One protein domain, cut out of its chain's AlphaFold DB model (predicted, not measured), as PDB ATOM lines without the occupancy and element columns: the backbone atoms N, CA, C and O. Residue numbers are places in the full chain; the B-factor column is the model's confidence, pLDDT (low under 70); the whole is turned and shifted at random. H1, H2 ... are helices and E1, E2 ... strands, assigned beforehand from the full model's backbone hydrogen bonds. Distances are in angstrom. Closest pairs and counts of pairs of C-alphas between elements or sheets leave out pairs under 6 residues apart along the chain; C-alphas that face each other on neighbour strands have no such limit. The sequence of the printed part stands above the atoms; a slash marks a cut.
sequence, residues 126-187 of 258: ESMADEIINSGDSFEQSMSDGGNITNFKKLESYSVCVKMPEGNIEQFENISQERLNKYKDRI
ATOM      1  N   GLU A 126      98.697 125.016  91.474       43.50
ATOM      2  CA  GLU A 126      99.602 124.644  92.579       43.50
ATOM      3  C   GLU A 126      99.358 123.253  93.188       43.50
ATOM      4  O   GLU A 126     100.192 122.772  93.946       43.50
ATOM      5  N   SER A 127      98.278 122.550  92.834       44.66
ATOM      6  CA  SER A 127      98.086 121.162  93.280       44.66
ATOM      7  C   SER A 127      98.905 120.134  92.490       44.66
ATOM      8  O   SER A 127      98.855 118.954  92.832       44.66
ATOM      9  N   MET A 128      99.641 120.539  91.443       49.81
ATOM     10  CA  MET A 128     100.370 119.608  90.561       49.81
ATOM     11  C   MET A 128     101.785 120.070  90.175       49.81
ATOM     12  O   MET A 128     102.427 119.422  89.352       49.81
ATOM     13  N   ALA A 129     102.288 121.172  90.745       48.59
ATOM     14  CA  ALA A 129     103.525 121.827  90.299       48.59
ATOM     15  C   ALA A 129     104.790 120.945  90.398       48.59
ATOM     16  O   ALA A 129     105.707 121.124  89.597       48.59
ATOM     17  N   ASP A 130     104.816 119.964  91.302       47.69
ATOM     18  CA  ASP A 130     105.942 119.030  91.438       47.69
ATOM     19  C   ASP A 130     105.962 117.922  90.361       47.69
ATOM     20  O   ASP A 130     106.971 117.234  90.206       47.69
ATOM     21  N   GLU A 131     104.893 117.771  89.565       55.41
ATOM     22  CA  GLU A 131     104.752 116.720  88.539       55.41
ATOM     23  C   GLU A 131     104.618 117.254  87.103       55.41
ATOM     24  O   GLU A 131     104.441 116.462  86.172       55.41
ATOM     25  N   ILE A 132     104.724 118.575  86.893       56.25
ATOM     26  CA  ILE A 132     104.641 119.156  85.546       56.25
ATOM     27  C   ILE A 132     105.942 118.877  84.786       56.25
ATOM     28  O   ILE A 132     106.958 119.554  84.963       56.25
ATOM     29  N   ILE A 133     105.905 117.880  83.902       62.66
ATOM     30  CA  ILE A 133     107.005 117.549  82.997       62.66
ATOM     31  C   ILE A 133     106.717 118.198  81.645       62.66
ATOM     32  O   ILE A 133     105.753 117.863  80.969       62.66
ATOM     33  N   ASN A 134     107.593 119.104  81.211       64.25
ATOM     34  CA  ASN A 134     107.602 119.552  79.820       64.25
ATOM     35  C   ASN A 134     108.373 118.524  78.982       64.25
ATOM     36  O   ASN A 134     109.593 118.629  78.848       64.25
ATOM     37  N   SER A 135     107.668 117.527  78.444       68.62
ATOM     38  CA  SER A 135     108.220 116.481  77.565       68.62
ATOM     39  C   SER A 135     108.779 117.036  76.247       68.62
ATOM     40  O   SER A 135     109.670 116.440  75.646       68.62
ATOM     41  N   GLY A 136     108.327 118.229  75.839       75.94
ATOM     42  CA  GLY A 136     108.639 118.827  74.539       75.94
ATOM     43  C   GLY A 136     107.673 118.393  73.437       75.94
ATOM     44  O   GLY A 136     107.785 118.886  72.313       75.94
ATOM     45  N   ASP A 137     106.716 117.527  73.769       85.75
ATOM     46  CA  ASP A 137     105.665 117.092  72.867       85.75
ATOM     47  C   ASP A 137     104.619 118.191  72.655       85.75
ATOM     48  O   ASP A 137     104.491 119.156  73.414       85.75
ATOM     49  N   SER A 138     103.888 118.081  71.548       93.62
ATOM     50  CA  SER A 138     102.756 118.966  71.268       93.62
ATOM     51  C   SER A 138     101.499 118.454  71.964       93.62
ATOM     52  O   SER A 138     101.348 117.252  72.156       93.62
ATOM     53  N   PHE A 139     100.545 119.345  72.240       93.75
ATOM     54  CA  PHE A 139      99.253 118.964  72.822       93.75
ATOM     55  C   PHE A 139      98.571 117.817  72.056       93.75
ATOM     56  O   PHE A 139      98.071 116.875  72.659       93.75
ATOM     57  N   GLU A 140      98.570 117.850  70.720       96.88
ATOM     58  CA  GLU A 140      97.994 116.783  69.894       96.88
ATOM     59  C   GLU A 140      98.717 115.450  70.054       96.88
ATOM     60  O   GLU A 140      98.060 114.412  69.986       96.88
ATOM     61  N   GLN A 141     100.035 115.481  70.246       95.19
ATOM     62  CA  GLN A 141     100.841 114.286  70.458       95.19
ATOM     63  C   GLN A 141     100.480 113.658  71.806       95.19
ATOM     64  O   GLN A 141     100.022 112.521  71.828       95.19
ATOM     65  N   SER A 142     100.505 114.439  72.887       94.75
ATOM     66  CA  SER A 142     100.150 113.961  74.229       94.75
ATOM     67  C   SER A 142      98.713 113.438  74.303       94.75
ATOM     68  O   SER A 142      98.438 112.410  74.921       94.75
ATOM     69  N   MET A 143      97.771 114.077  73.599       96.44
ATOM     70  CA  MET A 143      96.415 113.536  73.466       96.44
ATOM     71  C   MET A 143      96.383 112.255  72.615       96.44
ATOM     72  O   MET A 143      95.646 111.328  72.942       96.44
ATOM     73  N   SER A 144      97.165 112.149  71.542       95.94
ATOM     74  CA  SER A 144      97.230 110.921  70.727       95.94
ATOM     75  C   SER A 144      97.796 109.738  71.514       95.94
ATOM     76  O   SER A 144      97.287 108.627  71.375       95.94
ATOM     77  N   ASP A 145      98.739 110.005  72.414       95.31
ATOM     78  CA  ASP A 145      99.392 109.014  73.276       95.31
ATOM     79  C   ASP A 145      98.531 108.598  74.483       95.31
ATOM     80  O   ASP A 145      98.950 107.812  75.326       95.31
ATOM     81  N   GLY A 146      97.280 109.066  74.548       95.69
ATOM     82  CA  GLY A 146      96.308 108.638  75.557       95.69
ATOM     83  C   GLY A 146      96.166 109.586  76.744       95.69
ATOM     84  O   GLY A 146      95.520 109.225  77.728       95.69
ATOM     85  N   GLY A 147      96.713 110.800  76.654       95.38
ATOM     86  CA  GLY A 147      96.515 111.843  77.651       95.38
ATOM     87  C   GLY A 147      95.037 112.182  77.885       95.38
ATOM     88  O   GLY A 147      94.211 112.172  76.961       95.38
ATOM     89  N   ASN A 148      94.714 112.495  79.141       95.69
ATOM     90  CA  ASN A 148      93.397 112.949  79.582       95.69
ATOM     91  C   ASN A 148      93.484 114.349  80.179       95.69
ATOM     92  O   ASN A 148      94.352 114.632  81.000       95.69
ATOM     93  N   ILE A 149      92.554 115.222  79.806       94.75
ATOM     94  CA  ILE A 149      92.516 116.594  80.307       94.75
ATOM     95  C   ILE A 149      91.956 116.571  81.730       94.75
ATOM     96  O   ILE A 149      90.809 116.175  81.943       94.75
ATOM     97  N   THR A 150      92.762 116.998  82.699       91.44
ATOM     98  CA  THR A 150      92.386 117.039  84.122       91.44
ATOM     99  C   THR A 150      91.952 118.424  84.571       91.44
ATOM    100  O   THR A 150      91.126 118.547  85.470       91.44
ATOM    101  N   ASN A 151      92.488 119.473  83.946       87.81
ATOM    102  CA  ASN A 151      92.134 120.852  84.249       87.81
ATOM    103  C   ASN A 151      92.305 121.731  83.007       87.81
ATOM    104  O   ASN A 151      93.180 121.490  82.175       87.81
ATOM    105  N   PHE A 152      91.491 122.775  82.891       89.50
ATOM    106  CA  PHE A 152      91.704 123.830  81.915       89.50
ATOM    107  C   PHE A 152      91.239 125.180  82.459       89.50
ATOM    108  O   PHE A 152      90.207 125.299  83.119       89.50
ATOM    109  N   LYS A 153      91.986 126.231  82.130       85.50
ATOM    110  CA  LYS A 153      91.677 127.613  82.488       85.50
ATOM    111  C   LYS A 153      91.575 128.448  81.225       85.50
ATOM    112  O   LYS A 153      92.476 128.434  80.388       85.50
ATOM    113  N   LYS A 154      90.478 129.192  81.095       84.94
ATOM    114  CA  LYS A 154      90.299 130.156  80.009       84.94
ATOM    115  C   LYS A 154      90.962 131.483  80.379       84.94
ATOM    116  O   LYS A 154      90.586 132.097  81.376       84.94
ATOM    117  N   LEU A 155      91.921 131.910  79.567       74.75
ATOM    118  CA  LEU A 155      92.493 133.257  79.557       74.75
ATOM    119  C   LEU A 155      92.071 133.929  78.236       74.75
ATOM    120  O   LEU A 155      90.888 133.903  77.897       74.75
ATOM    121  N   GLU A 156      93.005 134.485  77.463       76.00
ATOM    122  CA  GLU A 156      92.764 134.825  76.048       76.00
ATOM    123  C   GLU A 156      92.647 133.554  75.185       76.00
ATOM    124  O   GLU A 156      91.816 133.459  74.282       76.00
ATOM    125  N   SER A 157      93.436 132.544  75.542       85.06
ATOM    126  CA  SER A 157      93.431 131.169  75.043       85.06
ATOM    127  C   SER A 157      93.271 130.196  76.222       85.06
ATOM    128  O   SER A 157      93.238 130.613  77.384       85.06
ATOM    129  N   TYR A 158      93.127 128.897  75.963       87.81
ATOM    130  CA  TYR A 158      93.089 127.901  77.034       87.81
ATOM    131  C   TYR A 158      94.500 127.484  77.454       87.81
ATOM    132  O   TYR A 158      95.343 127.172  76.610       87.81
ATOM    133  N   SER A 159      94.721 127.438  78.768       89.44
ATOM    134  CA  SER A 159      95.795 126.661  79.389       89.44
ATOM    135  C   SER A 159      95.202 125.346  79.886       89.44
ATOM    136  O   SER A 159      94.165 125.363  80.550       89.44
ATOM    137  N   VAL A 160      95.805 124.220  79.523       91.50
ATOM    138  CA  VAL A 160      95.263 122.873  79.724       91.50
ATOM    139  C   VAL A 160      96.314 122.009  80.406       91.50
ATOM    140  O   VAL A 160      97.459 121.984  79.968       91.50
ATOM    141  N   CYS A 161      95.923 121.293  81.457       91.56
ATOM    142  CA  CYS A 161      96.735 120.252  82.081       91.56
ATOM    143  C   CYS A 161      96.245 118.887  81.597       91.56
ATOM    144  O   CYS A 161      95.048 118.585  81.665       91.56
ATOM    145  N   VAL A 162      97.171 118.075  81.104       92.62
ATOM    146  CA  VAL A 162      96.924 116.735  80.576       92.62
ATOM    147  C   VAL A 162      97.662 115.739  81.453       92.62
ATOM    148  O   VAL A 162      98.871 115.842  81.620       92.62
ATOM    149  N   LYS A 163      96.943 114.766  82.007       91.31
ATOM    150  CA  LYS A 163      97.530 113.619  82.695       91.31
ATOM    151  C   LYS A 163      97.755 112.497  81.695       91.31
ATOM    152  O   LYS A 163      96.801 112.012  81.080       91.31
ATOM    153  N   MET A 164      99.005 112.093  81.559       93.00
ATOM    154  CA  MET A 164      99.428 111.003  80.692       93.00
ATOM    155  C   MET A 164      99.119 109.641  81.333       93.00
ATOM    156  O   MET A 164      98.967 109.562  82.561       93.00
ATOM    157  N   PRO A 165      99.001 108.558  80.544       89.50
ATOM    158  CA  PRO A 165      98.772 107.209  81.067       89.50
ATOM    159  C   PRO A 165      99.815 106.755  82.098       89.50
ATOM    160  O   PRO A 165      99.486 106.029  83.034       89.50
ATOM    161  N   GLU A 166     101.057 107.216  81.955       85.62
ATOM    162  CA  GLU A 166     102.188 106.928  82.842       85.62
ATOM    163  C   GLU A 166     102.088 107.677  84.181       85.62
ATOM    164  O   GLU A 166     102.845 107.400  85.111       85.62
ATOM    165  N   GLY A 167     101.132 108.604  84.300       82.62
ATOM    166  CA  GLY A 167     100.812 109.344  85.515       82.62
ATOM    167  C   GLY A 167     101.374 110.761  85.562       82.62
ATOM    168  O   GLY A 167     100.857 111.554  86.346       82.62
ATOM    169  N   ASN A 168     102.352 111.102  84.716       84.44
ATOM    170  CA  ASN A 168     102.899 112.457  84.636       84.44
ATOM    171  C   ASN A 168     101.886 113.451  84.069       84.44
ATOM    172  O   ASN A 168     100.940 113.085  83.366       84.44
ATOM    173  N   ILE A 169     102.109 114.726  84.376       84.94
ATOM    174  CA  ILE A 169     101.209 115.804  83.988       84.94
ATOM    175  C   ILE A 169     101.962 116.786  83.114       84.94
ATOM    176  O   ILE A 169     103.081 117.191  83.414       84.94
ATOM    177  N   GLU A 170     101.340 117.157  82.009       88.88
ATOM    178  CA  GLU A 170     101.897 118.067  81.022       88.88
ATOM    179  C   GLU A 170     100.980 119.278  80.898       88.88
ATOM    180  O   GLU A 170      99.753 119.148  80.889       88.88
ATOM    181  N   GLN A 171     101.568 120.469  80.817       90.44
ATOM    182  CA  GLN A 171     100.813 121.706  80.671       90.44
ATOM    183  C   GLN A 171     101.005 122.291  79.278       90.44
ATOM    184  O   GLN A 171     102.121 122.494  78.806       90.44
ATOM    185  N   PHE A 172      99.884 122.633  78.651       90.56
ATOM    186  CA  PHE A 172      99.844 123.247  77.338       90.56
ATOM    187  C   PHE A 172      99.163 124.602  77.409       90.56
ATOM    188  O   PHE A 172      98.075 124.744  77.961       90.56
ATOM    189  N   GLU A 173      99.791 125.605  76.814       90.50
ATOM    190  CA  GLU A 173      99.247 126.954  76.696       90.50
ATOM    191  C   GLU A 173      98.798 127.229  75.260       90.50
ATOM    192  O   GLU A 173      99.153 126.508  74.323       90.50
ATOM    193  N   ASN A 174      98.034 128.303  75.065       90.88
ATOM    194  CA  ASN A 174      97.601 128.741  73.738       90.88
ATOM    195  C   ASN A 174      96.752 127.714  72.978       90.88
ATOM    196  O   ASN A 174      96.778 127.633  71.748       90.88
ATOM    197  N   ILE A 175      95.945 126.947  73.713       94.31
ATOM    198  CA  ILE A 175      95.000 126.001  73.127       94.31
ATOM    199  C   ILE A 175      93.731 126.751  72.718       94.31
ATOM    200  O   ILE A 175      93.122 127.478  73.505       94.31
ATOM    201  N   SER A 176      93.325 126.611  71.456       94.56
ATOM    202  CA  SER A 176      92.078 127.205  70.971       94.56
ATOM    203  C   SER A 176      90.867 126.411  71.469       94.56
ATOM    204  O   SER A 176      90.966 125.223  71.776       94.56
ATOM    205  N   GLN A 177      89.691 127.047  71.496       92.88
ATOM    206  CA  GLN A 177      88.435 126.357  71.820       92.88
ATOM    207  C   GLN A 177      88.198 125.145  70.908       92.88
ATOM    208  O   GLN A 177      87.734 124.112  71.376       92.88
ATOM    209  N   GLU A 178      88.509 125.264  69.616       95.69
ATOM    210  CA  GLU A 178      88.339 124.184  68.639       95.69
ATOM    211  C   GLU A 178      89.228 122.978  68.971       95.69
ATOM    212  O   GLU A 178      88.742 121.846  69.014       95.69
ATOM    213  N   ARG A 179      90.505 123.225  69.299       95.88
ATOM    214  CA  ARG A 179      91.454 122.180  69.712       95.88
ATOM    215  C   ARG A 179      91.026 121.510  71.013       95.88
ATOM    216  O   ARG A 179      91.104 120.290  71.111       95.88
ATOM    217  N   LEU A 180      90.531 122.280  71.982       94.69
ATOM    218  CA  LEU A 180      90.005 121.737  73.235       94.69
ATOM    219  C   LEU A 180      88.746 120.885  72.995       94.69
ATOM    220  O   LEU A 180      88.650 119.759  73.475       94.69
ATOM    221  N   ASN A 181      87.804 121.389  72.193       94.94
ATOM    222  CA  ASN A 181      86.545 120.708  71.881       94.94
ATOM    223  C   ASN A 181      86.746 119.382  71.139       94.94
ATOM    224  O   ASN A 181      85.911 118.486  71.277       94.94
ATOM    225  N   LYS A 182      87.837 119.249  70.373       97.25
ATOM    226  CA  LYS A 182      88.215 118.002  69.697       97.25
ATOM    227  C   LYS A 182      88.381 116.833  70.674       97.25
ATOM    228  O   LYS A 182      88.115 115.703  70.286       97.25
ATOM    229  N   TYR A 183      88.773 117.109  71.919       96.06
ATOM    230  CA  TYR A 183      89.019 116.102  72.954       96.06
ATOM    231  C   TYR A 183      88.076 116.241  74.159       96.06
ATOM    232  O   TYR A 183      88.434 115.896  75.284       96.06
ATOM    233  N   LYS A 184      86.865 116.775  73.947       93.62
ATOM    234  CA  LYS A 184      85.880 117.030  75.015       93.62
ATOM    235  C   LYS A 184      85.488 115.778  75.811       93.62
ATOM    236  O   LYS A 184      85.142 115.875  76.979       93.62
ATOM    237  N   ASP A 185      85.522 114.620  75.163       93.88
ATOM    238  CA  ASP A 185      85.229 113.296  75.714       93.88
ATOM    239  C   ASP A 185      86.321 112.795  76.666       93.88
ATOM    240  O   ASP A 185      86.078 111.892  77.460       93.88
ATOM    241  N   ARG A 186      87.503 113.417  76.618       90.06
ATOM    242  CA  ARG A 186      88.660 113.119  77.472       90.06
ATOM    243  C   ARG A 186      88.890 114.160  78.559       90.06
ATOM    244  O   ARG A 186      89.930 114.158  79.215       90.06
ATOM    245  N   ILE A 187      87.943 115.078  78.730       91.06
ATOM    246  CA  ILE A 187      87.922 115.986  79.870       91.06
ATOM    247  C   ILE A 187      87.352 115.193  81.035       91.06
ATOM    248  O   ILE A 187      86.140 114.963  81.113       91.06
TER     249      ILE A 187
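AT A GLANCE: This is residues 126 to 187 of the 258 residues of an uncharacterized protein of Rhizophagus clarus (UniProt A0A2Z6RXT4). A strongly twisted sheet of three antiparallel strands makes the core, and two short helices, H1 and H2, graze it; the printed part before H1, residues 126 to 138, is a long stretch with no named element that passes on the E3 side of the sheet. The sheet runs E1, E2, E3 and is a meander, each strand the antiparallel neighbour of the one before. The printed part has 62 residues, with two named helices and three named strands in the order H1, E1, E2, E3, H2, and its class is mixed, helices and strands. It is compact, with a radius of gyration of the C-alphas of 10.6 A, and its rounded outline spans 27 by 24 by 20 A.

HOW THE PARTS SIT: In the sheet, E2, residues 158 to 163, is the inner strand, and E1, residues 148 to 154, and E3, residues 169 to 175, are the edge strands. E1 and E2 form a hairpin, antiparallel with 161 degrees between their directions; N 150 and O 161 are 3.0 A apart and N 159 and O 153 are 2.9 A apart, both within hydrogen-bond range. E2 and E3 form a second hairpin, antiparallel at 158 degrees, with N 160 and O 172 within hydrogen-bond range at 2.8 A. The C-alphas of the sheet lie up to 4.8 A off the best plane through them. H1, residues 139 to 144, is on the sheet but only grazes it, with its residues 139 to 143. The closest C-alphas of H1 and E3 are those of Phe 139 and Phe 172, 6.3 A apart. H2, residues 177 to 181, is also on the sheet and only grazes it, with its residues 177 to 180. The closest C-alphas of H2 and E2 are those of Gln 177 and Tyr 158, 7.2 A apart. H1 and H2 are only just apart, their closest C-alphas at 8.5 A. In H1 and H2 every O i to N i+4 pair is within hydrogen-bond range.

IN THESE COORDINATES: E1 measures 17.5 A from its first to its last C-alpha, E3 16.1 A and E2 16.0 A. H1 measures 8.6 A and begins at C-alpha 139 at (99.253, 118.964, 72.822). E1 begins at C-alpha 148 at (93.397, 112.949, 79.582). H2 measures 6.0 A and ends at C-alpha 181 at (86.545, 120.708, 71.881).

THE WHOLE: The C-alphas of Glu 156 and Glu 166 are the two farthest apart, at 30.2 A. The printed part has no cut. The links H1 to E1, E1 to E2, E2 to E3 and E3 to H2 are tight. The mean pLDDT of the printed part is 84.9, and residues 126 to 135 are under 70.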